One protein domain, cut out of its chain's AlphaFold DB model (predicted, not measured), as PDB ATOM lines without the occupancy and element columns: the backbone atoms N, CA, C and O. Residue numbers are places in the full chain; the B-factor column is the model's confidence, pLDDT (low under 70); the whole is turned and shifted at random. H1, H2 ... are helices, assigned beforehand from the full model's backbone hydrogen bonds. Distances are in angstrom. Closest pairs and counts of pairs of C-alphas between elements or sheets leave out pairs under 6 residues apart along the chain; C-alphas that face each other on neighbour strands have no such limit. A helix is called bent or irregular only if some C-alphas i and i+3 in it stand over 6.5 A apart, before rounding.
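What this domain is: This is residues 112 to 253 and 264 to 298 of the 304 residues of the protein "CLUMA_CG007414, isoform A" of Clunio marinus (UniProt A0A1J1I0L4). A long hairpin of two helices, H1 and H2, runs through the model; short helices H3, H4 and H5 pack on the later part of H2, and H6 is near it on another side. Beyond H6 and H7 lies H8, well away from the other helices, and a long stretch, residues 272 to 292, leads back to H9 close to the beginning of H2. The printed part has 177 residues, with nine named helices in the order H1 to H9 and no named strand, in the class all helix. It is only just compact, close to loose, with a radius of gyration of the C-alphas of 18.9 A and spans of 54 by 45 by 33 A.

How they stand to each other: H1, residues 112 to 142, and H2, residues 149 to 178, form a helical hairpin and touch, closest at the C-alphas of Gly 119 and Val 169, 4.8 A apart, at a shallow tilt of 21 degrees, opposite ways. H2 is the hub, touching four helices. With its residues 171 to 178 alone it touches H3, residues 183 to 189, closest at the C-alphas of Ser 174 and Tyr 183, 6.7 A apart, at a steep tilt of 69 degrees, only just short of about perpendicular. With residues 166 to 174 alone it touches H4, residues 196 to 202, about perpendicular at 90 degrees; the closest C-alphas, of Ala 170 and Leu 197, are 4.9 A apart. With residues 164 to 171 alone it touches H5, residues 206 to 213, at a steep tilt of 51 degrees; the closest C-alphas, of Leu 168 and Leu 212, are 6.6 A apart. The helix packing is mostly crossed, one of four tilts being shallow. H6, residues 224 to 234, and H2 are near each other. H7, residues 237 to 243, is close to H6 but not clearly touching; H8, residues 265 to 271, touches no helix. H9, residues 293 to 296, is close to H2 but not clearly touching, with the C-alphas of Phe 150 and Glu 293 7.3 A apart. Each O i to N i+4 pair is within hydrogen-bond range in H2, H4, H6 and H8, against 26 of 27 in H1, 2 of 4 in H5, 1 of 3 in H3 with 2 of 4 O i to N i+3 pairs, and 0 of 3 in H7 with 3 of 4; H9 is too short for an i+4 pair.

Where its parts are: H1 begins at C-alpha 112 (12.418, 14.297, -26.763) and is 44.4 A long; H2 is 43.3 A and ends at C-alpha 178 (22.199, 17.755, -22.521). H6 is 15.3 A long. H5 is irregular, only just, with C-alphas 207 and 210 6.54 A apart, and H7 is irregular, with C-alphas 238 and 241 7.4 A apart. H9 ends at C-alpha 296 (-3.720, 45.728, -30.415).

The domain as a whole: The C-alphas farthest apart, of Arg 191 and Lys 270, are 58.0 A apart. Residues 254 to 263 are not printed; C-alphas 253 and 264 are 11.3 A apart across this cut. The link from H8 to H9 is long. Residues 138 to 144, of which 138 to 142 belong to H1, stand free. Mean pLDDT of the printed part is 80.4; residue 146 and residues 179 to 194, 205 to 207 and 285 to 298 are under 70.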
ATOM      1  N   THR A 112      11.761  12.978 -26.722       88.81
ATOM      2  CA  THR A 112      12.418  14.297 -26.763       88.81
ATOM      3  C   THR A 112      12.666  14.767 -28.196       88.81
ATOM      4  O   THR A 112      12.559  15.958 -28.484       88.81
ATOM      5  N   PHE A 113      12.983  13.839 -29.101       91.69
ATOM      6  CA  PHE A 113      13.162  14.158 -30.512       91.69
ATOM      7  C   PHE A 113      11.823  14.502 -31.167       91.69
ATOM      8  O   PHE A 113      11.752  15.451 -31.945       91.69
ATOM      9  N   ASP A 114      10.750  13.818 -30.772       92.69
ATOM     10  CA  ASP A 114       9.394  14.135 -31.221       92.69
ATOM     11  C   ASP A 114       8.987  15.545 -30.806       92.69
ATOM     12  O   ASP A 114       8.607  16.346 -31.657       92.69
ATOM     13  N   LYS A 115       9.165  15.905 -29.528       91.94
ATOM     14  CA  LYS A 115       8.898  17.268 -29.028       91.94
ATOM     15  C   LYS A 115       9.708  18.330 -29.767       91.94
ATOM     16  O   LYS A 115       9.188  19.403 -30.077       91.94
ATOM     17  N   PHE A 116      10.962  18.030 -30.097       93.00
ATOM     18  CA  PHE A 116      11.796  18.919 -30.899       93.00
ATOM     19  C   PHE A 116      11.279  19.073 -32.334       93.00
ATOM     20  O   PHE A 116      11.162  20.205 -32.811       93.00
ATOM     21  N   LEU A 117      10.912  17.977 -33.007       94.12
ATOM     22  CA  LEU A 117      10.302  18.025 -34.337       94.12
ATOM     23  C   LEU A 117       8.975  18.790 -34.318       94.12
ATOM     24  O   LEU A 117       8.770  19.644 -35.180       94.12
ATOM     25  N   TYR A 118       8.114  18.566 -33.323       92.81
ATOM     26  CA  TYR A 118       6.891  19.353 -33.146       92.81
ATOM     27  C   TYR A 118       7.190  20.829 -32.947       92.81
ATOM     28  O   TYR A 118       6.544  21.659 -33.578       92.81
ATOM     29  N   GLY A 119       8.190  21.172 -32.131       93.44
ATOM     30  CA  GLY A 119       8.639  22.551 -31.970       93.44
ATOM     31  C   GLY A 119       9.055  23.175 -33.297       93.44
ATOM     32  O   GLY A 119       8.615  24.281 -33.616       93.44
ATOM     33  N   ILE A 120       9.866  22.470 -34.095       94.25
ATOM     34  CA  ILE A 120      10.282  22.950 -35.418       94.25
ATOM     35  C   ILE A 120       9.066  23.149 -36.315       94.25
ATOM     36  O   ILE A 120       8.936  24.214 -36.911       94.25
ATOM     37  N   ILE A 121       8.182  22.157 -36.414       93.50
ATOM     38  CA  ILE A 121       6.995  22.229 -37.274       93.50
ATOM     39  C   ILE A 121       6.102  23.387 -36.832       93.50
ATOM     40  O   ILE A 121       5.678  24.178 -37.666       93.50
ATOM     41  N   PHE A 122       5.894  23.550 -35.528       92.88
ATOM     42  CA  PHE A 122       5.109  24.640 -34.960       92.88
ATOM     43  C   PHE A 122       5.695  26.025 -35.265       92.88
ATOM     44  O   PHE A 122       4.961  26.962 -35.580       92.88
ATOM     45  N   TYR A 123       7.019  26.163 -35.196       94.50
ATOM     46  CA  TYR A 123       7.705  27.386 -35.603       94.50
ATOM     47  C   TYR A 123       7.604  27.618 -37.115       94.50
ATOM     48  O   TYR A 123       7.281  28.728 -37.534       94.50
ATOM     49  N   MET A 124       7.875  26.593 -37.928       93.81
ATOM     50  CA  MET A 124       7.916  26.699 -39.389       93.81
ATOM     51  C   MET A 124       6.543  27.001 -39.981       93.81
ATOM     52  O   MET A 124       6.455  27.820 -40.889       93.81
ATOM     53  N   ASP A 125       5.485  26.405 -39.438       90.31
ATOM     54  CA  ASP A 125       4.101  26.681 -39.825       90.31
ATOM     55  C   ASP A 125       3.776  28.177 -39.671       90.31
ATOM     56  O   ASP A 125       3.380  28.849 -40.624       90.31
ATOM     57  N   PHE A 126       4.097  28.754 -38.507       91.50
ATOM     58  CA  PHE A 126       3.920  30.188 -38.283       91.50
ATOM     59  C   PHE A 126       4.883  31.051 -39.114       91.50
ATOM     60  O   PHE A 126       4.497  32.106 -39.617       91.50
ATOM     61  N   PHE A 127       6.133  30.618 -39.293       92.62
ATOM     62  CA  PHE A 127       7.118  31.326 -40.111       92.62
ATOM     63  C   PHE A 127       6.683  31.440 -41.572       92.62
ATOM     64  O   PHE A 127       6.802  32.521 -42.144       92.62
ATOM     65  N   LEU A 128       6.160  30.366 -42.168       90.06
ATOM     66  CA  LEU A 128       5.679  30.376 -43.549       90.06
ATOM     67  C   LEU A 128       4.482  31.318 -43.715       90.06
ATOM     68  O   LEU A 128       4.454  32.086 -44.676       90.06
ATOM     69  N   LEU A 129       3.561  31.342 -42.744       87.88
ATOM     70  CA  LEU A 129       2.460  32.308 -42.722       87.88
ATOM     71  C   LEU A 129       2.966  33.757 -42.661       87.88
ATOM     72  O   LEU A 129       2.491  34.618 -43.406       87.88
ATOM     73  N   VAL A 130       3.946  34.046 -41.798       89.56
ATOM     74  CA  VAL A 130       4.547  35.389 -41.700       89.56
ATOM     75  C   VAL A 130       5.296  35.749 -42.979       89.56
ATOM     76  O   VAL A 130       5.209  36.886 -43.440       89.56
ATOM     77  N   LEU A 131       6.008  34.796 -43.581       88.56
ATOM     78  CA  LEU A 131       6.723  35.001 -44.834       88.56
ATOM     79  C   LEU A 131       5.760  35.354 -45.972       88.56
ATOM     80  O   LEU A 131       6.011  36.325 -46.682       88.56
ATOM     81  N   GLU A 132       4.655  34.619 -46.129       84.38
ATOM     82  CA  GLU A 132       3.625  34.924 -47.131       84.38
ATOM     83  C   GLU A 132       3.055  36.332 -46.918       84.38
ATOM     84  O   GLU A 132       3.006  37.132 -47.854       84.38
ATOM     85  N   PHE A 133       2.722  36.680 -45.673       85.06
ATOM     86  CA  PHE A 133       2.261  38.022 -45.317       85.06
ATOM     87  C   PHE A 133       3.269  39.116 -45.696       85.06
ATOM     88  O   PHE A 133       2.894  40.128 -46.293       85.06
ATOM     89  N   LEU A 134       4.555  38.920 -45.390       85.38
ATOM     90  CA  LEU A 134       5.610  39.877 -45.729       85.38
ATOM     91  C   LEU A 134       5.831  39.990 -47.242       85.38
ATOM     92  O   LEU A 134       6.061  41.092 -47.739       85.38
ATOM     93  N   LEU A 135       5.737  38.883 -47.985       84.69
ATOM     94  CA  LEU A 135       5.842  38.890 -49.446       84.69
ATOM     95  C   LEU A 135       4.693  39.675 -50.085       84.69
ATOM     96  O   LEU A 135       4.953  40.541 -50.919       84.69
ATOM     97  N   ILE A 136       3.452  39.446 -49.639       82.25
ATOM     98  CA  ILE A 136       2.278  40.197 -50.105       82.25
ATOM     99  C   ILE A 136       2.470  41.692 -49.844       82.25
ATOM    100  O   ILE A 136       2.298  42.510 -50.747       82.25
ATOM    101  N   ARG A 137       2.878  42.060 -48.626       79.25
ATOM    102  CA  ARG A 137       3.113  43.463 -48.257       79.25
ATOM    103  C   ARG A 137       4.193  44.123 -49.093       79.25
ATOM    104  O   ARG A 137       4.006  45.246 -49.548       79.25
ATOM    105  N   ARG A 138       5.308  43.432 -49.321       82.81
ATOM    106  CA  ARG A 138       6.383  43.941 -50.174       82.81
ATOM    107  C   ARG A 138       5.860  44.253 -51.576       82.81
ATOM    108  O   ARG A 138       6.193  45.294 -52.135       82.81
ATOM    109  N   ASP A 139       5.015  43.390 -52.130       84.06
ATOM    110  CA  ASP A 139       4.420  43.605 -53.449       84.06
ATOM    111  C   ASP A 139       3.419  44.778 -53.460       84.06
ATOM    112  O   ASP A 139       3.267  45.456 -54.477       84.06
ATOM    113  N   GLU A 140       2.748  45.059 -52.341       82.12
ATOM    114  CA  GLU A 140       1.902  46.245 -52.172       82.12
ATOM    115  C   GLU A 140       2.702  47.548 -52.037       82.12
ATOM    116  O   GLU A 140       2.328  48.563 -52.631       82.12
ATOM    117  N   GLU A 141       3.814  47.523 -51.301       81.56
ATOM    118  CA  GLU A 141       4.739  48.654 -51.163       81.56
ATOM    119  C   GLU A 141       5.370  49.007 -52.521       81.56
ATOM    120  O   GLU A 141       5.428  50.178 -52.899       81.56
ATOM    121  N   LEU A 142       5.732  47.997 -53.324       80.38
ATOM    122  CA  LEU A 142       6.191  48.184 -54.709       80.38
ATOM    123  C   LEU A 142       5.125  48.826 -55.614       80.38
ATOM    124  O   LEU A 142       5.471  49.511 -56.576       80.38
ATOM    125  N   LYS A 143       3.835  48.643 -55.306       85.50
ATOM    126  CA  LYS A 143       2.709  49.302 -55.996       85.50
ATOM    127  C   LYS A 143       2.445  50.727 -55.492       85.50
ATOM    128  O   LYS A 143       1.469  51.345 -55.911       85.50
ATOM    129  N   GLY A 144       3.301  51.260 -54.619       73.50
ATOM    130  CA  GLY A 144       3.248  52.641 -54.144       73.50
ATOM    131  C   GLY A 144       2.379  52.863 -52.906       73.50
ATOM    132  O   GLY A 144       2.105  54.016 -52.570       73.50
ATOM    133  N   LYS A 145       1.938  51.803 -52.208       72.94
ATOM    134  CA  LYS A 145       1.305  51.966 -50.890       72.94
ATOM    135  C   LYS A 145       2.375  52.332 -49.857       72.94
ATOM    136  O   LYS A 145       3.347  51.604 -49.683       72.94
ATOM    137  N   LEU A 146       2.201  53.470 -49.186       69.31
ATOM    138  CA  LEU A 146       3.101  53.925 -48.124       69.31
ATOM    139  C   LEU A 146       2.950  53.070 -46.862       69.31
ATOM    140  O   LEU A 146       1.871  52.562 -46.552       69.31
ATOM    141  N   ARG A 147       4.054  52.942 -46.128       70.38
ATOM    142  CA  ARG A 147       4.129  52.212 -44.864       70.38
ATOM    143  C   ARG A 147       3.486  53.040 -43.751       70.38
ATOM    144  O   ARG A 147       3.893  54.176 -43.533       70.38
ATOM    145  N   ASP A 148       2.506  52.463 -43.069       77.56
ATOM    146  CA  ASP A 148       1.804  53.092 -41.943       77.56
ATOM    147  C   ASP A 148       2.417  52.675 -40.588       77.56
ATOM    148  O   ASP A 148       2.971  51.580 -40.465       77.56
ATOM    149  N   ASP A 149       2.286  53.494 -39.548       77.00
ATOM    150  CA  ASP A 149       2.789  53.206 -38.195       77.00
ATOM    151  C   ASP A 149       2.160  51.933 -37.615       77.00
ATOM    152  O   ASP A 149       2.827  51.128 -36.952       77.00
ATOM    153  N   PHE A 150       0.884  51.694 -37.928       74.94
ATOM    154  CA  PHE A 150       0.191  50.458 -37.578       74.94
ATOM    155  C   PHE A 150       0.888  49.222 -38.165       74.94
ATOM    156  O   PHE A 150       1.031  48.195 -37.500       74.94
ATOM    157  N   SER A 151       1.424  49.333 -39.382       76.94
ATOM    158  CA  SER A 151       2.161  48.238 -40.014       76.94
ATOM    159  C   SER A 151       3.425  47.857 -39.254       76.94
ATOM    160  O   SER A 151       3.718  46.673 -39.104       76.94
ATOM    161  N   ILE A 152       4.156  48.851 -38.747       81.38
ATOM    162  CA  ILE A 152       5.375  48.624 -37.964       81.38
ATOM    163  C   ILE A 152       5.029  47.901 -36.655       81.38
ATOM    164  O   ILE A 152       5.757  46.999 -36.235       81.38
ATOM    165  N   LYS A 153       3.902  48.254 -36.020       84.38
ATOM    166  CA  LYS A 153       3.410  47.560 -34.818       84.38
ATOM    167  C   LYS A 153       3.082  46.093 -35.110       84.38
ATOM    168  O   LYS A 153       3.514  45.223 -34.357       84.38
ATOM    169  N   VAL A 154       2.401  45.809 -36.223       84.00
ATOM    170  CA  VAL A 154       2.086  44.433 -36.651       84.00
ATOM    171  C   VAL A 154       3.360  43.621 -36.898       84.00
ATOM    172  O   VAL A 154       3.478  42.500 -36.416       84.00
ATOM    173  N   GLU A 155       4.350  44.173 -37.598       85.25
ATOM    174  CA  GLU A 155       5.615  43.468 -37.852       85.25
ATOM    175  C   GLU A 155       6.385  43.169 -36.567       85.25
ATOM    176  O   GLU A 155       6.868  42.050 -36.380       85.25
ATOM    177  N   LYS A 156       6.459  44.142 -35.650       86.69
ATOM    178  CA  LYS A 156       7.045  43.922 -34.325       86.69
ATOM    179  C   LYS A 156       6.306  42.811 -33.592       86.69
ATOM    180  O   LYS A 156       6.952  41.926 -33.043       86.69
ATOM    181  N   PHE A 157       4.977  42.814 -33.602       86.88
ATOM    182  CA  PHE A 157       4.170  41.766 -32.979       86.88
ATOM    183  C   PHE A 157       4.478  40.374 -33.545       86.88
ATOM    184  O   PHE A 157       4.770  39.451 -32.784       86.88
ATOM    185  N   LEU A 158       4.489  40.228 -34.875       89.12
ATOM    186  CA  LEU A 158       4.819  38.963 -35.539       89.12
ATOM    187  C   LEU A 158       6.254  38.514 -35.229       89.12
ATOM    188  O   LEU A 158       6.494  37.328 -35.007       89.12
ATOM    189  N   SER A 159       7.196  39.457 -35.159       90.00
ATOM    190  CA  SER A 159       8.586  39.185 -34.787       90.00
ATOM    191  C   SER A 159       8.710  38.624 -33.367       90.00
ATOM    192  O   SER A 159       9.393  37.616 -33.182       90.00
ATOM    193  N   HIS A 160       8.003  39.199 -32.385       88.31
ATOM    194  CA  HIS A 160       7.969  38.663 -31.018       88.31
ATOM    195  C   HIS A 160       7.367  37.255 -30.992       88.31
ATOM    196  O   HIS A 160       7.966  36.338 -30.440       88.31
ATOM    197  N   GLN A 161       6.238  37.045 -31.676       89.69
ATOM    198  CA  GLN A 161       5.601  35.727 -31.741       89.69
ATOM    199  C   GLN A 161       6.464  34.648 -32.416       89.69
ATOM    200  O   GLN A 161       6.324  33.462 -32.102       89.69
ATOM    201  N   LEU A 162       7.327  35.028 -33.364       91.81
ATOM    202  CA  LEU A 162       8.307  34.124 -33.967       91.81
ATOM    203  C   LEU A 162       9.425  33.768 -32.986       91.81
ATOM    204  O   LEU A 162       9.816  32.602 -32.930       91.81
ATOM    205  N   SER A 163       9.924  34.743 -32.221       90.69
ATOM    206  CA  SER A 163      10.949  34.499 -31.198       90.69
ATOM    207  C   SER A 163      10.413  33.602 -30.080       90.69
ATOM    208  O   SER A 163      11.057  32.615 -29.741       90.69
ATOM    209  N   ASP A 164       9.182  33.834 -29.615       91.12
ATOM    210  CA  ASP A 164       8.526  33.004 -28.595       91.12
ATOM    211  C   ASP A 164       8.435  31.526 -29.021       91.12
ATOM    212  O   ASP A 164       8.769  30.618 -28.260       91.12
ATOM    213  N   ARG A 165       8.056  31.258 -30.279       93.38
ATOM    214  CA  ARG A 165       8.033  29.887 -30.822       93.38
ATOM    215  C   ARG A 165       9.427  29.301 -30.990       93.38
ATOM    216  O   ARG A 165       9.637  28.124 -30.715       93.38
ATOM    217  N   ARG A 166      10.394  30.104 -31.428       92.44
ATOM    218  CA  ARG A 166      11.783  29.660 -31.578       92.44
ATOM    219  C   ARG A 166      12.420  29.319 -30.230       92.44
ATOM    220  O   ARG A 166      13.217  28.387 -30.157       92.44
ATOM    221  N   LEU A 167      12.015  30.000 -29.162       91.00
ATOM    222  CA  LEU A 167      12.429  29.687 -27.801       91.00
ATOM    223  C   LEU A 167      11.943  28.295 -27.359       91.00
ATOM    224  O   LEU A 167      12.711  27.553 -26.748       91.00
ATOM    225  N   LEU A 168      10.726  27.888 -27.745       92.00
ATOM    226  CA  LEU A 168      10.239  26.516 -27.535       92.00
ATOM    227  C   LEU A 168      11.086  25.485 -28.301       92.00
ATOM    228  O   LEU A 168      11.429  24.437 -27.755       92.00
ATOM    229  N   VAL A 169      11.501  25.798 -29.535       93.44
ATOM    230  CA  VAL A 169      12.438  24.945 -30.294       93.44
ATOM    231  C   VAL A 169      13.774  24.823 -29.568       93.44
ATOM    232  O   VAL A 169      14.292  23.720 -29.400       93.44
ATOM    233  N   ALA A 170      14.333  25.948 -29.117       89.88
ATOM    234  CA  ALA A 170      15.600  25.984 -28.395       89.88
ATOM    235  C   ALA A 170      15.541  25.192 -27.082       89.88
ATOM    236  O   ALA A 170      16.492  24.482 -26.747       89.88
ATOM    237  N   LYS A 171      14.411  25.265 -26.372       88.75
ATOM    238  CA  LYS A 171      14.143  24.478 -25.166       88.75
ATOM    239  C   LYS A 171      14.236  22.980 -25.453       88.75
ATOM    240  O   LYS A 171      15.024  22.297 -24.800       88.75
ATOM    241  N   GLU A 172      13.497  22.467 -26.433       89.81
ATOM    242  CA  GLU A 172      13.513  21.028 -26.742       89.81
ATOM    243  C   GLU A 172      14.859  20.579 -27.331       89.81
ATOM    244  O   GLU A 172      15.382  19.527 -26.965       89.81
ATOM    245  N   TYR A 173      15.503  21.428 -28.136       89.19
ATOM    246  CA  TYR A 173      16.863  21.193 -28.622       89.19
ATOM    247  C   TYR A 173      17.873  21.032 -27.478       89.19
ATOM    248  O   TYR A 173      18.720  20.138 -27.505       89.19
ATOM    249  N   SER A 174      17.763  21.859 -26.434       84.50
ATOM    250  CA  SER A 174      18.649  21.769 -25.270       84.50
ATOM    251  C   SER A 174      18.514  20.430 -24.537       84.50
ATOM    252  O   SER A 174      19.514  19.882 -24.067       84.50
ATOM    253  N   LYS A 175      17.306  19.853 -24.505       85.56
ATOM    254  CA  LYS A 175      17.053  18.538 -23.903       85.56
ATOM    255  C   LYS A 175      17.678  17.405 -24.714       85.56
ATOM    256  O   LYS A 175      18.156  16.442 -24.124       85.56
ATOM    257  N   ILE A 176      17.729  17.526 -26.045       85.12
ATOM    258  CA  ILE A 176      18.445  16.566 -26.902       85.12
ATOM    259  C   ILE A 176      19.948  16.607 -26.609       85.12
ATOM    260  O   ILE A 176      20.570  15.563 -26.437       85.12
ATOM    261  N   LEU A 177      20.536  17.805 -26.527       81.06
ATOM    262  CA  LEU A 177      21.983  17.958 -26.352       81.06
ATOM    263  C   LEU A 177      22.487  17.552 -24.962       81.06
ATOM    264  O   LEU A 177      23.574  16.989 -24.843       81.06
ATOM    265  N   TYR A 178      21.732  17.872 -23.909       73.88
ATOM    266  CA  TYR A 178      22.199  17.755 -22.521       73.88
ATOM    267  C   TYR A 178      21.390  16.756 -21.679       73.88
ATOM    268  O   TYR A 178      21.665  16.574 -20.488       73.88
ATOM    269  N   GLY A 179      20.415  16.081 -22.294       68.25
ATOM    270  CA  GLY A 179      19.486  15.163 -21.643       68.25
ATOM    271  C   GLY A 179      18.344  15.876 -20.909       68.25
ATOM    272  O   GLY A 179      18.207  17.094 -20.937       68.25
ATOM    273  N   HIS A 180      17.535  15.104 -20.178       58.94
ATOM    274  CA  HIS A 180      16.337  15.571 -19.456       58.94
ATOM    275  C   HIS A 180      16.615  16.489 -18.247       58.94
ATOM    276  O   HIS A 180      15.726  16.744 -17.433       58.94
ATOM    277  N   LYS A 181      17.842  16.994 -18.076       54.84
ATOM    278  CA  LYS A 181      18.120  17.988 -17.038       54.84
ATOM    279  C   LYS A 181      17.455  19.299 -17.455       54.84
ATOM    280  O   LYS A 181      17.697  19.775 -18.560       54.84
ATOM    281  N   SER A 182      16.621  19.857 -16.569       53.38
ATOM    282  CA  SER A 182      15.959  21.156 -16.773       53.38
ATOM    283  C   SER A 182      16.944  22.161 -17.372       53.38
ATOM    284  O   SER A 182      18.081  22.255 -16.899       53.38
ATOM    285  N   TYR A 183      16.513  22.901 -18.399       57.56
ATOM    286  CA  TYR A 183      17.335  23.909 -19.074       57.56
ATOM    287  C   TYR A 183      17.992  24.858 -18.053       57.56
ATOM    288  O   TYR A 183      19.169  25.180 -18.193       57.56
ATOM    289  N   ILE A 184      17.286  25.168 -16.954       54.12
ATOM    290  CA  ILE A 184      17.745  25.971 -15.808       54.12
ATOM    291  C   ILE A 184      19.029  25.405 -15.174       54.12
ATOM    292  O   ILE A 184      19.935  26.149 -14.806       54.12
ATOM    293  N   ASN A 185      19.141  24.080 -15.065       50.47
ATOM    294  CA  ASN A 185      20.319  23.405 -14.517       50.47
ATOM    295  C   ASN A 185      21.442  23.257 -15.551       50.47
ATOM    296  O   ASN A 185      22.620  23.265 -15.184       50.47
ATOM    297  N   SER A 186      21.088  23.167 -16.834       52.84
ATOM    298  CA  SER A 186      22.037  23.108 -17.950       52.84
ATOM    299  C   SER A 186      22.767  24.445 -18.161       52.84
ATOM    300  O   SER A 186      23.914  24.431 -18.612       52.84
ATOM    301  N   LEU A 187      22.176  25.579 -17.725       54.25
ATOM    302  CA  LEU A 187      22.730  26.952 -17.810       54.25
ATOM    303  C   LEU A 187      24.150  27.110 -17.241       54.25
ATOM    304  O   LEU A 187      24.903  27.989 -17.658       54.25
ATOM    305  N   LYS A 188      24.560  26.223 -16.331       54.78
ATOM    306  CA  LYS A 188      25.849  26.311 -15.630       54.78
ATOM    307  C   LYS A 188      27.054  25.805 -16.443       54.78
ATOM    308  O   LYS A 188      28.181  26.097 -16.053       54.78
ATOM    309  N   ASN A 189      26.848  25.122 -17.579       53.34
ATOM    310  CA  ASN A 189      27.924  24.450 -18.337       53.34
ATOM    311  C   ASN A 189      28.169  24.991 -19.774       53.34
ATOM    312  O   ASN A 189      28.979  24.429 -20.511       53.34
ATOM    313  N   PHE A 190      27.514  26.079 -20.200       57.62
ATOM    314  CA  PHE A 190      27.468  26.550 -21.604       57.62
ATOM    315  C   PHE A 190      28.698  27.339 -22.114       57.62
ATOM    316  O   PHE A 190      28.560  28.478 -22.558       57.62
ATOM    317  N   ARG A 191      29.919  26.785 -22.086       52.09
ATOM    318  CA  ARG A 191      31.120  27.554 -22.505       52.09
ATOM    319  C   ARG A 191      31.825  27.156 -23.801       52.09
ATOM    320  O   ARG A 191      32.732  27.884 -24.188       52.09
ATOM    321  N   SER A 192      31.445  26.088 -24.503       53.88
ATOM    322  CA  SER A 192      32.269  25.603 -25.630       53.88
ATOM    323  C   SER A 192      31.599  25.543 -27.006       53.88
ATOM    324  O   SER A 192      32.318  25.641 -27.997       53.88
ATOM    325  N   GLN A 193      30.269  25.439 -27.119       53.84
ATOM    326  CA  GLN A 193      29.565  25.440 -28.413       53.84
ATOM    327  C   GLN A 193      28.180  26.076 -28.258       53.84
ATOM    328  O   GLN A 193      27.284  25.483 -27.662       53.84
ATOM    329  N   LEU A 194      28.002  27.293 -28.772       65.31
ATOM    330  CA  LEU A 194      26.712  27.980 -28.758       65.31
ATOM    331  C   LEU A 194      26.124  27.942 -30.164       65.31
ATOM    332  O   LEU A 194      26.517  28.716 -31.033       65.31
ATOM    333  N   SER A 195      25.188  27.020 -30.398       75.38
ATOM    334  CA  SER A 195      24.332  27.121 -31.580       75.38
ATOM    335  C   SER A 195      23.472  28.392 -31.480       75.38
ATOM    336  O   SER A 195      23.208  28.856 -30.365       75.38
ATOM    337  N   PRO A 196      22.982  28.953 -32.601       80.38
ATOM    338  CA  PRO A 196      22.106  30.126 -32.567       80.38
ATOM    339  C   PRO A 196      20.883  29.946 -31.653       80.38
ATOM    340  O   PRO A 196      20.578  30.832 -30.862       80.38
ATOM    341  N   LEU A 197      20.254  28.762 -31.677       81.88
ATOM    342  CA  LEU A 197      19.146  28.417 -30.777       81.88
ATOM    343  C   LEU A 197      19.570  28.447 -29.304       81.88
ATOM    344  O   LEU A 197      18.831  28.938 -28.455       81.88
ATOM    345  N   MET A 198      20.770  27.955 -28.989       80.44
ATOM    346  CA  MET A 198      21.256  27.967 -27.610       80.44
ATOM    347  C   MET A 198      21.656  29.359 -27.135       80.44
ATOM    348  O   MET A 198      21.435  29.686 -25.972       80.44
ATOM    349  N   SER A 199      22.171  30.199 -28.031       79.12
ATOM    350  CA  SER A 199      22.414  31.611 -27.734       79.12
ATOM    351  C   SER A 199      21.117  32.354 -27.406       79.12
ATOM    352  O   SER A 199      21.110  33.188 -26.506       79.12
ATOM    353  N   GLU A 200      20.021  32.054 -28.107       78.62
ATOM    354  CA  GLU A 200      18.721  32.690 -27.861       78.62
ATOM    355  C   GLU A 200      18.157  32.310 -26.485       78.62
ATOM    356  O   GLU A 200      17.704  33.175 -25.734       78.62
ATOM    357  N   LEU A 201      18.304  31.042 -26.091       80.12
ATOM    358  CA  LEU A 201      17.901  30.562 -24.768       80.12
ATOM    359  C   LEU A 201      18.710  31.207 -23.626       80.12
ATOM    360  O   LEU A 201      18.182  31.436 -22.543       80.12
ATOM    361  N   LEU A 202      19.983  31.540 -23.860       75.81
ATOM    362  CA  LEU A 202      20.844  32.189 -22.861       75.81
ATOM    363  C   LEU A 202      20.537  33.674 -22.655       75.81
ATOM    364  O   LEU A 202      20.770  34.199 -21.569       75.81
ATOM    365  N   ILE A 203      20.052  34.353 -23.694       76.94
ATOM    366  CA  ILE A 203      19.789  35.803 -23.692       76.94
ATOM    367  C   ILE A 203      18.299  36.080 -23.389       76.94
ATOM    368  O   ILE A 203      17.810  37.199 -23.518       76.94
ATOM    369  N   THR A 204      17.555  35.056 -22.966       70.69
ATOM    370  CA  THR A 204      16.107  35.143 -22.770       70.69
ATOM    371  C   THR A 204      15.749  36.123 -21.639       70.69
ATOM    372  O   THR A 204      16.255  35.985 -20.524       70.69
ATOM    373  N   PRO A 205      14.882  37.122 -21.891       67.88
ATOM    374  CA  PRO A 205      14.438  38.060 -20.865       67.88
ATOM    375  C   PRO A 205      13.420  37.401 -19.916       67.88
ATOM    376  O   PRO A 205      12.668  36.522 -20.326       67.88
ATOM    377  N   ALA A 206      13.326  37.877 -18.669       66.25
ATOM    378  CA  ALA A 206      12.435  37.315 -17.638       66.25
ATOM    379  C   ALA A 206      10.957  37.087 -18.065       66.25
ATOM    380  O   ALA A 206      10.390  36.066 -17.683       66.25
ATOM    381  N   PRO A 207      10.310  37.943 -18.890       62.84
ATOM    382  CA  PRO A 207       8.941  37.703 -19.378       62.84
ATOM    383  C   PRO A 207       8.777  36.462 -20.269       62.84
ATOM    384  O   PRO A 207       7.649  36.061 -20.562       62.84
ATOM    385  N   ASN A 208       9.880  35.879 -20.734       77.56
ATOM    386  CA  ASN A 208       9.897  34.680 -21.561       77.56
ATOM    387  C   ASN A 208      10.160  33.405 -20.735       77.56
ATOM    388  O   ASN A 208      10.053  32.304 -21.275       77.56
ATOM    389  N   ASP A 209      10.406  33.523 -19.423       79.94
ATOM    390  CA  ASP A 209      10.504  32.369 -18.521       79.94
ATOM    391  C   ASP A 209       9.190  31.578 -18.475       79.94
ATOM    392  O   ASP A 209       9.211  30.353 -18.386       79.94
ATOM    393  N   GLU A 210       8.042  32.255 -18.585       84.06
ATOM    394  CA  GLU A 210       6.729  31.597 -18.647       84.06
ATOM    395  C   GLU A 210       6.600  30.709 -19.893       84.06
ATOM    396  O   GLU A 210       6.077  29.600 -19.810       84.06
ATOM    397  N   ILE A 211       7.147  31.148 -21.034       87.38
ATOM    398  CA  ILE A 211       7.169  30.360 -22.278       87.38
ATOM    399  C   ILE A 211       8.031  29.115 -22.088       87.38
ATOM    400  O   ILE A 211       7.649  28.018 -22.490       87.38
ATOM    401  N   LEU A 212       9.182  29.258 -21.429       86.31
ATOM    402  CA  LEU A 212      10.062  28.129 -21.149       86.31
ATOM    403  C   LEU A 212       9.444  27.107 -20.187       86.31
ATOM    404  O   LEU A 212       9.879  25.958 -20.186       86.31
ATOM    405  N   ARG A 213       8.403  27.460 -19.430       85.06
ATOM    406  CA  ARG A 213       7.664  26.528 -18.559       85.06
ATOM    407  C   ARG A 213       6.514  25.804 -19.249       85.06
ATOM    408  O   ARG A 213       6.019  24.826 -18.693       85.06
ATOM    409  N   ILE A 214       6.134  26.207 -20.463       87.81
ATOM    410  CA  ILE A 214       5.077  25.544 -21.242       87.81
ATOM    411  C   ILE A 214       5.375  24.042 -21.353       87.81
ATOM    412  O   ILE A 214       6.466  23.639 -21.771       87.81
ATOM    413  N   GLY A 215       4.407  23.213 -20.953       81.62
ATOM    414  CA  GLY A 215       4.524  21.749 -20.945       81.62
ATOM    415  C   GLY A 215       5.311  21.150 -19.775       81.62
ATOM    416  O   GLY A 215       5.398  19.928 -19.679       81.62
ATOM    417  N   GLU A 216       5.880  21.973 -18.892       83.69
ATOM    418  CA  GLU A 216       6.453  21.547 -17.604       83.69
ATOM    419  C   GLU A 216       5.495  21.871 -16.455       83.69
ATOM    420  O   GLU A 216       5.246  21.033 -15.591       83.69
ATOM    421  N   GLU A 217       4.910  23.068 -16.487       83.38
ATOM    422  CA  GLU A 217       3.897  23.536 -15.548       83.38
ATOM    423  C   GLU A 217       2.673  23.993 -16.340       83.38
ATOM    424  O   GLU A 217       2.812  24.630 -17.383       83.38
ATOM    425  N   LYS A 218       1.470  23.684 -15.844       80.50
ATOM    426  CA  LYS A 218       0.233  24.187 -16.449       80.50
ATOM    427  C   LYS A 218       0.193  25.708 -16.315       80.50
ATOM    428  O   LYS A 218       0.324  26.211 -15.197       80.50
ATOM    429  N   TYR A 219      -0.059  26.432 -17.403       82.81
ATOM    430  CA  TYR A 219      -0.231  27.879 -17.322       82.81
ATOM    431  C   TYR A 219      -1.464  28.238 -16.473       82.81
ATOM    432  O   TYR A 219      -2.590  27.825 -16.755       82.81
ATOM    433  N   LEU A 220      -1.245  29.014 -15.407       79.69
ATOM    434  CA  LEU A 220      -2.297  29.531 -14.514       79.69
ATOM    435  C   LEU A 220      -2.470  31.052 -14.628       79.69
ATOM    436  O   LEU A 220      -3.243  31.647 -13.878       79.69
ATOM    437  N   GLY A 221      -1.710  31.694 -15.515       79.62
ATOM    438  CA  GLY A 221      -1.715  33.142 -15.652       79.62
ATOM    439  C   GLY A 221      -2.924  33.671 -16.425       79.62
ATOM    440  O   GLY A 221      -3.749  32.930 -16.954       79.62
ATOM    441  N   CYS A 222      -3.020  34.998 -16.492       78.94
ATOM    442  CA  CYS A 222      -4.114  35.703 -17.170       78.94
ATOM    443  C   CYS A 222      -3.774  36.112 -18.615       78.94
ATOM    444  O   CYS A 222      -4.565  36.809 -19.249       78.94
ATOM    445  N   ASN A 223      -2.593  35.757 -19.133       85.06
ATOM    446  CA  ASN A 223      -2.193  36.134 -20.485       85.06
ATOM    447  C   ASN A 223      -2.821  35.183 -21.512       85.06
ATOM    448  O   ASN A 223      -2.364  34.055 -21.696       85.06
ATOM    449  N   GLU A 224      -3.845  35.667 -22.212       86.00
ATOM    450  CA  GLU A 224      -4.544  34.925 -23.266       86.00
ATOM    451  C   GLU A 224      -3.598  34.434 -24.371       86.00
ATOM    452  O   GLU A 224      -3.762  33.328 -24.883       86.00
ATOM    453  N   TYR A 225      -2.569  35.217 -24.718       86.38
ATOM    454  CA  TYR A 225      -1.594  34.801 -25.723       86.38
ATOM    455  C   TYR A 225      -0.822  33.556 -25.276       86.38
ATOM    456  O   TYR A 225      -0.697  32.615 -26.054       86.38
ATOM    457  N   LEU A 226      -0.338  33.530 -24.030       87.56
ATOM    458  CA  LEU A 226       0.416  32.388 -23.505       87.56
ATOM    459  C   LEU A 226      -0.471  31.162 -23.320       87.56
ATOM    460  O   LEU A 226      -0.036  30.061 -23.637       87.56
ATOM    461  N   PHE A 227      -1.722  31.352 -22.897       88.38
ATOM    462  CA  PHE A 227      -2.702  30.272 -22.834       88.38
ATOM    463  C   PHE A 227      -2.947  29.646 -24.215       88.38
ATOM    464  O   PHE A 227      -2.875  28.428 -24.367       88.38
ATOM    465  N   ASN A 228      -3.180  30.471 -25.240       89.12
ATOM    466  CA  ASN A 228      -3.372  29.987 -26.607       89.12
ATOM    467  C   ASN A 228      -2.099  29.341 -27.170       89.12
ATOM    468  O   ASN A 228      -2.188  28.334 -27.867       89.12
ATOM    469  N   LEU A 229      -0.923  29.894 -26.852       90.31
ATOM    470  CA  LEU A 229       0.371  29.337 -27.243       90.31
ATOM    471  C   LEU A 229       0.594  27.957 -26.612       90.31
ATOM    472  O   LEU A 229       0.977  27.034 -27.324       90.31
ATOM    473  N   GLU A 230       0.332  27.808 -25.310       90.88
ATOM    474  CA  GLU A 230       0.419  26.532 -24.594       90.88
ATOM    475  C   GLU A 230      -0.573  25.515 -25.156       90.88
ATOM    476  O   GLU A 230      -0.169  24.410 -25.508       90.88
ATOM    477  N   LEU A 231      -1.852  25.888 -25.279       90.31
ATOM    478  CA  LEU A 231      -2.895  25.008 -25.808       90.31
ATOM    479  C   LEU A 231      -2.506  24.491 -27.190       90.31
ATOM    480  O   LEU A 231      -2.507  23.290 -27.436       90.31
ATOM    481  N   GLU A 232      -2.138  25.397 -28.089       90.19
ATOM    482  CA  GLU A 232      -1.753  25.034 -29.440       90.19
ATOM    483  C   GLU A 232      -0.494  24.146 -29.421       90.19
ATOM    484  O   GLU A 232      -0.470  23.115 -30.094       90.19
ATOM    485  N   TYR A 233       0.532  24.481 -28.635       91.81
ATOM    486  CA  TYR A 233       1.785  23.719 -28.566       91.81
ATOM    487  C   TYR A 233       1.636  22.311 -27.961       91.81
ATOM    488  O   TYR A 233       2.302  21.390 -28.427       91.81
ATOM    489  N   LEU A 234       0.777  22.133 -26.953       91.12
ATOM    490  CA  LEU A 234       0.629  20.865 -26.225       91.12
ATOM    491  C   LEU A 234      -0.417  19.919 -26.816       91.12
ATOM    492  O   LEU A 234      -0.393  18.726 -26.509       91.12
ATOM    493  N   VAL A 235      -1.362  20.428 -27.610       90.94
ATOM    494  CA  VAL A 235      -2.434  19.601 -28.169       90.94
ATOM    495  C   VAL A 235      -1.852  18.565 -29.142       90.94
ATOM    496  O   VAL A 235      -1.176  18.951 -30.100       90.94
ATOM    497  N   PRO A 236      -2.139  17.263 -28.931       89.00
ATOM    498  CA  PRO A 236      -1.737  16.211 -29.858       89.00
ATOM    499  C   PRO A 236      -2.296  16.446 -31.264       89.00
ATOM    500  O   PRO A 236      -3.400  16.974 -31.413       89.00
ATOM    501  N   GLU A 237      -1.590  15.981 -32.295       88.12
ATOM    502  CA  GLU A 237      -1.992  16.156 -33.705       88.12
ATOM    503  C   GLU A 237      -3.428  15.719 -33.974       88.12
ATOM    504  O   GLU A 237      -4.164  16.380 -34.701       88.12
ATOM    505  N   CYS A 238      -3.830  14.615 -33.347       86.19
ATOM    506  CA  CYS A 238      -5.158  14.034 -33.466       86.19
ATOM    507  C   CYS A 238      -6.290  14.945 -32.991       86.19
ATOM    508  O   CYS A 238      -7.433  14.794 -33.418       86.19
ATOM    509  N   HIS A 239      -5.975  15.906 -32.128       89.50
ATOM    510  CA  HIS A 239      -6.931  16.799 -31.495       89.50
ATOM    511  C   HIS A 239      -6.839  18.237 -32.020       89.50
ATOM    512  O   HIS A 239      -7.600  19.087 -31.563       89.50
ATOM    513  N   LEU A 240      -5.971  18.530 -32.997       87.38
ATOM    514  CA  LEU A 240      -5.830  19.887 -33.544       87.38
ATOM    515  C   LEU A 240      -7.144  20.422 -34.125       87.38
ATOM    516  O   LEU A 240      -7.511  21.573 -33.889       87.38
ATOM    517  N   VAL A 241      -7.915  19.557 -34.782       85.12
ATOM    518  CA  VAL A 241      -9.226  19.915 -35.343       85.12
ATOM    519  C   VAL A 241     -10.220  20.330 -34.255       85.12
ATOM    520  O   VAL A 241     -11.025  21.230 -34.477       85.12
ATOM    521  N   LEU A 242     -10.132  19.749 -33.051       86.62
ATOM    522  CA  LEU A 242     -11.022  20.086 -31.930       86.62
ATOM    523  C   LEU A 242     -10.810  21.516 -31.422       86.62
ATOM    524  O   LEU A 242     -11.736  22.120 -30.887       86.62
ATOM    525  N   ILE A 243      -9.603  22.058 -31.602       87.12
ATOM    526  CA  ILE A 243      -9.269  23.450 -31.275       87.12
ATOM    527  C   ILE A 243      -9.293  24.360 -32.514       87.12
ATOM    528  O   ILE A 243      -8.780  25.478 -32.465       87.12
ATOM    529  N   CYS A 244      -9.875  23.891 -33.625       83.25
ATOM    530  CA  CYS A 244      -9.940  24.603 -34.903       83.25
ATOM    531  C   CYS A 244      -8.557  25.047 -35.417       83.25
ATOM    532  O   CYS A 244      -8.399  26.159 -35.933       83.25
ATOM    533  N   LYS A 245      -7.544  24.192 -35.244       85.12
ATOM    534  CA  LYS A 245      -6.182  24.390 -35.748       85.12
ATOM    535  C   LYS A 245      -5.796  23.253 -36.682       85.12
ATOM    536  O   LYS A 245      -6.264  22.128 -36.545       85.12
ATOM    537  N   THR A 246      -4.905  23.552 -37.613       82.88
ATOM    538  CA  THR A 246      -4.318  22.587 -38.544       82.88
ATOM    539  C   THR A 246      -2.830  22.882 -38.665       82.88
ATOM    540  O   THR A 246      -2.399  24.012 -38.434       82.88
ATOM    541  N   ARG A 247      -2.027  21.855 -38.950       86.88
ATOM    542  CA  ARG A 247      -0.570  21.974 -39.122       86.88
ATOM    543  C   ARG A 247      -0.124  21.078 -40.258       86.88
ATOM    544  O   ARG A 247       0.119  19.886 -40.061       86.88
ATOM    545  N   GLY A 248      -0.050  21.641 -41.458       85.62
ATOM    546  CA  GLY A 248       0.184  20.851 -42.663       85.62
ATOM    547  C   GLY A 248      -0.844  19.723 -42.782       85.62
ATOM    548  O   GLY A 248      -2.034  19.988 -42.859       85.62
ATOM    549  N   ILE A 249      -0.378  18.472 -42.782       89.88
ATOM    550  CA  ILE A 249      -1.226  17.273 -42.912       89.88
ATOM    551  C   ILE A 249      -1.575  16.609 -41.569       89.88
ATOM    552  O   ILE A 249      -2.233  15.573 -41.546       89.88
ATOM    553  N   PHE A 250      -1.111  17.150 -40.440       90.56
ATOM    554  CA  PHE A 250      -1.318  16.535 -39.130       90.56
ATOM    555  C   PHE A 250      -2.770  16.578 -38.669       90.56
ATOM    556  O   PHE A 250      -3.438  17.606 -38.761       90.56
ATOM    557  N   GLY A 251      -3.245  15.442 -38.151       88.50
ATOM    558  CA  GLY A 251      -4.637  15.262 -37.741       88.50
ATOM    559  C   GLY A 251      -5.600  15.041 -38.909       88.50
ATOM    560  O   GLY A 251      -6.787  14.815 -38.682       88.50
ATOM    561  N   HIS A 252      -5.115  15.074 -40.156       90.62
ATOM    562  CA  HIS A 252      -5.957  14.831 -41.320       90.62
ATOM    563  C   HIS A 252      -6.240  13.334 -41.482       90.62
ATOM    564  O   HIS A 252      -5.386  12.510 -41.139       90.62
ATOM    565  N   PRO A 253      -7.394  12.950 -42.048       91.00
ATOM    566  CA  PRO A 253      -7.708  11.555 -42.297       91.00
ATOM    567  C   PRO A 253      -6.752  10.929 -43.316       91.00
ATOM    568  O   PRO A 253      -6.557  11.459 -44.409       91.00
ATOM    569  N   ASN A 264      -4.723  12.783 -52.376       89.56
ATOM    570  CA  ASN A 264      -5.513  12.145 -53.409       89.56
ATOM    571  C   ASN A 264      -6.723  13.023 -53.754       89.56
ATOM    572  O   ASN A 264      -7.760  12.987 -53.088       89.56
ATOM    573  N   GLU A 265      -6.606  13.796 -54.837       85.00
ATOM    574  CA  GLU A 265      -7.678  14.684 -55.302       85.00
ATOM    575  C   GLU A 265      -8.997  13.956 -55.584       85.00
ATOM    576  O   GLU A 265     -10.068  14.552 -55.477       85.00
ATOM    577  N   HIS A 266      -8.944  12.681 -55.979       87.94
ATOM    578  CA  HIS A 266     -10.147  11.905 -56.258       87.94
ATOM    579  C   HIS A 266     -10.917  11.592 -54.973       87.94
ATOM    580  O   HIS A 266     -12.135  11.747 -54.947       87.94
ATOM    581  N   GLU A 267     -10.220  11.210 -53.899       87.88
ATOM    582  CA  GLU A 267     -10.854  11.002 -52.593       87.88
ATOM    583  C   GLU A 267     -11.347  12.322 -51.997       87.88
ATOM    584  O   GLU A 267     -12.466  12.373 -51.492       87.88
ATOM    585  N   LEU A 268     -10.591  13.414 -52.158       85.25
ATOM    586  CA  LEU A 268     -11.034  14.748 -51.746       85.25
ATOM    587  C   LEU A 268     -12.325  15.180 -52.461       85.25
ATOM    588  O   LEU A 268     -13.238  15.709 -51.843       85.25
ATOM    589  N   LYS A 269     -12.453  14.923 -53.767       85.25
ATOM    590  CA  LYS A 269     -13.680  15.260 -54.510       85.25
ATOM    591  C   LYS A 269     -14.892  14.452 -54.046       85.25
ATOM    592  O   LYS A 269     -16.012  14.946 -54.133       85.25
ATOM    593  N   LYS A 270     -14.690  13.228 -53.545       90.00
ATOM    594  CA  LYS A 270     -15.780  12.396 -53.013       90.00
ATOM    595  C   LYS A 270     -16.318  12.890 -51.676       90.00
ATOM    596  O   LYS A 270     -17.484  12.631 -51.393       90.00
ATOM    597  N   THR A 271     -15.503  13.553 -50.852       86.88
ATOM    598  CA  THR A 271     -15.965  14.048 -49.544       86.88
ATOM    599  C   THR A 271     -16.939  15.217 -49.676       86.88
ATOM    600  O   THR A 271     -17.720  15.453 -48.757       86.88
ATOM    601  N   GLY A 272     -16.922  15.921 -50.814       83.88
ATOM    602  CA  GLY A 272     -17.804  17.058 -51.071       83.88
ATOM    603  C   GLY A 272     -17.471  18.290 -50.228       83.88
ATOM    604  O   GLY A 272     -18.361  19.092 -49.967       83.88
ATOM    605  N   TRP A 273     -16.224  18.421 -49.767       85.75
ATOM    606  CA  TRP A 273     -15.772  19.607 -49.038       85.75
ATOM    607  C   TRP A 273     -15.699  20.828 -49.955       85.75
ATOM    608  O   TRP A 273     -15.281  20.736 -51.112       85.75
ATOM    609  N   ASP A 274     -16.110  21.969 -49.415       82.75
ATOM    610  CA  ASP A 274     -16.128  23.278 -50.064       82.75
ATOM    611  C   ASP A 274     -15.533  24.340 -49.121       82.75
ATOM    612  O   ASP A 274     -15.033  24.019 -48.046       82.75
ATOM    613  N   GLU A 275     -15.530  25.615 -49.523       80.44
ATOM    614  CA  GLU A 275     -14.964  26.697 -48.698       80.44
ATOM    615  C   GLU A 275     -15.714  26.914 -47.368       80.44
ATOM    616  O   GLU A 275     -15.131  27.444 -46.413       80.44
ATOM    617  N   ASP A 276     -16.982  26.494 -47.298       82.25
ATOM    618  CA  ASP A 276     -17.850  26.636 -46.127       82.25
ATOM    619  C   ASP A 276     -17.741  25.426 -45.179       82.25
ATOM    620  O   ASP A 276     -17.910  25.566 -43.965       82.25
ATOM    621  N   ASN A 277     -17.397  24.252 -45.709       83.56
ATOM    622  CA  ASN A 277     -17.260  22.980 -45.010       83.56
ATOM    623  C   ASN A 277     -15.886  22.344 -45.279       83.56
ATOM    624  O   ASN A 277     -15.769  21.290 -45.912       83.56
ATOM    625  N   ASP A 278     -14.846  22.990 -44.751       83.94
ATOM    626  CA  ASP A 278     -13.453  22.541 -44.819       83.94
ATOM    627  C   ASP A 278     -12.869  22.303 -43.413       83.94
ATOM    628  O   ASP A 278     -12.137  23.146 -42.876       83.94
ATOM    629  N   PRO A 279     -13.194  21.163 -42.776       83.62
ATOM    630  CA  PRO A 279     -12.796  20.883 -41.395       83.62
ATOM    631  C   PRO A 279     -11.276  20.785 -41.197       83.62
ATOM    632  O   PRO A 279     -10.798  20.924 -40.072       83.62
ATOM    633  N   TYR A 280     -10.518  20.567 -42.275       84.38
ATOM    634  CA  TYR A 280      -9.068  20.362 -42.251       84.38
ATOM    635  C   TYR A 280      -8.289  21.487 -42.949       84.38
ATOM    636  O   TYR A 280      -7.079  21.370 -43.128       84.38
ATOM    637  N   SER A 281      -8.943  22.597 -43.312       83.00
ATOM    638  CA  SER A 281      -8.297  23.741 -43.986       83.00
ATOM    639  C   SER A 281      -7.495  23.339 -45.242       83.00
ATOM    640  O   SER A 281      -6.406  23.858 -45.490       83.00
ATOM    641  N   LEU A 282      -8.001  22.367 -46.012       81.69
ATOM    642  CA  LEU A 282      -7.390  21.891 -47.258       81.69
ATOM    643  C   LEU A 282      -7.686  22.808 -48.449       81.69
ATOM    644  O   LEU A 282      -6.885  22.902 -49.378       81.69
ATOM    645  N   ILE A 283      -8.848  23.456 -48.432       77.75
ATOM    646  CA  ILE A 283      -9.351  24.363 -49.465       77.75
ATOM    647  C   ILE A 283      -9.166  25.805 -48.986       77.75
ATOM    648  O   ILE A 283      -8.609  26.652 -49.692       77.75
ATOM    649  N   LYS A 284      -9.601  26.082 -47.756       71.62
ATOM    650  CA  LYS A 284      -9.500  27.380 -47.114       71.62
ATOM    651  C   LYS A 284      -8.073  27.604 -46.643       71.62
ATOM    652  O   LYS A 284      -7.577  26.936 -45.741       71.62
ATOM    653  N   ARG A 285      -7.420  28.609 -47.223       63.16
ATOM    654  CA  ARG A 285      -6.083  29.012 -46.785       63.16
ATOM    655  C   ARG A 285      -6.123  29.536 -45.356       63.16
ATOM    656  O   ARG A 285      -6.956  30.379 -45.019       63.16
ATOM    657  N   VAL A 286      -5.176  29.086 -44.542       60.78
ATOM    658  CA  VAL A 286      -4.883  29.713 -43.254       60.78
ATOM    659  C   VAL A 286      -4.292  31.093 -43.539       60.78
ATOM    660  O   VAL A 286      -3.346  31.224 -44.306       60.78
ATOM    661  N   TYR A 287      -4.869  32.133 -42.947       64.56
ATOM    662  CA  TYR A 287      -4.387  33.507 -43.074       64.56
ATOM    663  C   TYR A 287      -4.056  34.073 -41.698       64.56
ATOM    664  O   TYR A 287      -4.695  33.740 -40.693       64.56
ATOM    665  N   ILE A 288      -3.080  34.979 -41.651       64.50
ATOM    666  CA  ILE A 288      -2.833  35.772 -40.451       64.50
ATOM    667  C   ILE A 288      -4.048  36.674 -40.239       64.50
ATOM    668  O   ILE A 288      -4.330  37.566 -41.041       64.50
ATOM    669  N   LYS A 289      -4.774  36.448 -39.142       60.91
ATOM    670  CA  LYS A 289      -5.780  37.397 -38.667       60.91
ATOM    671  C   LYS A 289      -5.045  38.639 -38.172       60.91
ATOM    672  O   LYS A 289      -4.497  38.637 -37.073       60.91
ATOM    673  N   ILE A 290      -4.997  39.674 -39.007       58.56
ATOM    674  CA  ILE A 290      -4.514  40.991 -38.594       58.56
ATOM    675  C   ILE A 290      -5.554  41.528 -37.617       58.56
ATOM    676  O   ILE A 290      -6.689  41.805 -38.007       58.56
ATOM    677  N   GLN A 291      -5.176  41.605 -36.348       60.34
ATOM    678  CA  GLN A 291      -6.006  42.232 -35.332       60.34
ATOM    679  C   GLN A 291      -6.237  43.701 -35.687       60.34
ATOM    680  O   GLN A 291      -5.374  44.343 -36.283       60.34
ATOM    681  N   THR A 292      -7.402  44.235 -35.348       60.66
ATOM    682  CA  THR A 292      -7.689  45.665 -35.535       60.66
ATOM    683  C   THR A 292      -6.853  46.520 -34.576       60.66
ATOM    684  O   THR A 292      -6.353  46.036 -33.560       60.66
ATOM    685  N   GLU A 293      -6.688  47.812 -34.862       56.34
ATOM    686  CA  GLU A 293      -5.919  48.718 -33.991       56.34
ATOM    687  C   GLU A 293      -6.483  48.791 -32.551       56.34
ATOM    688  O   GLU A 293      -5.733  48.878 -31.575       56.34
ATOM    689  N   GLU A 294      -7.801  48.629 -32.402       57.94
ATOM    690  CA  GLU A 294      -8.500  48.523 -31.112       57.94
ATOM    691  C   GLU A 294      -8.217  47.212 -30.353       57.94
ATOM    692  O   GLU A 294      -8.344  47.150 -29.131       57.94
ATOM    693  N   GLU A 295      -7.853  46.142 -31.057       57.66
ATOM    694  CA  GLU A 295      -7.472  44.862 -30.454       57.66
ATOM    695  C   GLU A 295      -6.006  44.884 -30.012       57.66
ATOM    696  O   GLU A 295      -5.689  44.408 -28.922       57.66
ATOM    697  N   PHE A 296      -5.128  45.539 -30.780       55.47
ATOM    698  CA  PHE A 296      -3.720  45.728 -30.415       55.47
ATOM    699  C   PHE A 296      -3.535  46.494 -29.102       55.47
ATOM    700  O   PHE A 296      -2.667  46.145 -28.305       55.47
ATOM    701  N   THR A 297      -4.373  47.498 -28.841       54.19
ATOM    702  CA  THR A 297      -4.347  48.278 -27.588       54.19
ATOM    703  C   THR A 297      -4.821  47.487 -26.363       54.19
ATOM    704  O   THR A 297      -4.518  47.869 -25.236       54.19
ATOM    705  N   LYS A 298      -5.523  46.360 -26.553       51.72
ATOM    706  CA  LYS A 298      -5.963  45.466 -25.465       51.72
ATOM    707  C   LYS A 298      -4.934  44.393 -25.116       51.72
ATOM    708  O   LYS A 298      -5.027  43.794 -24.041       51.72
TER     709      LYS A 298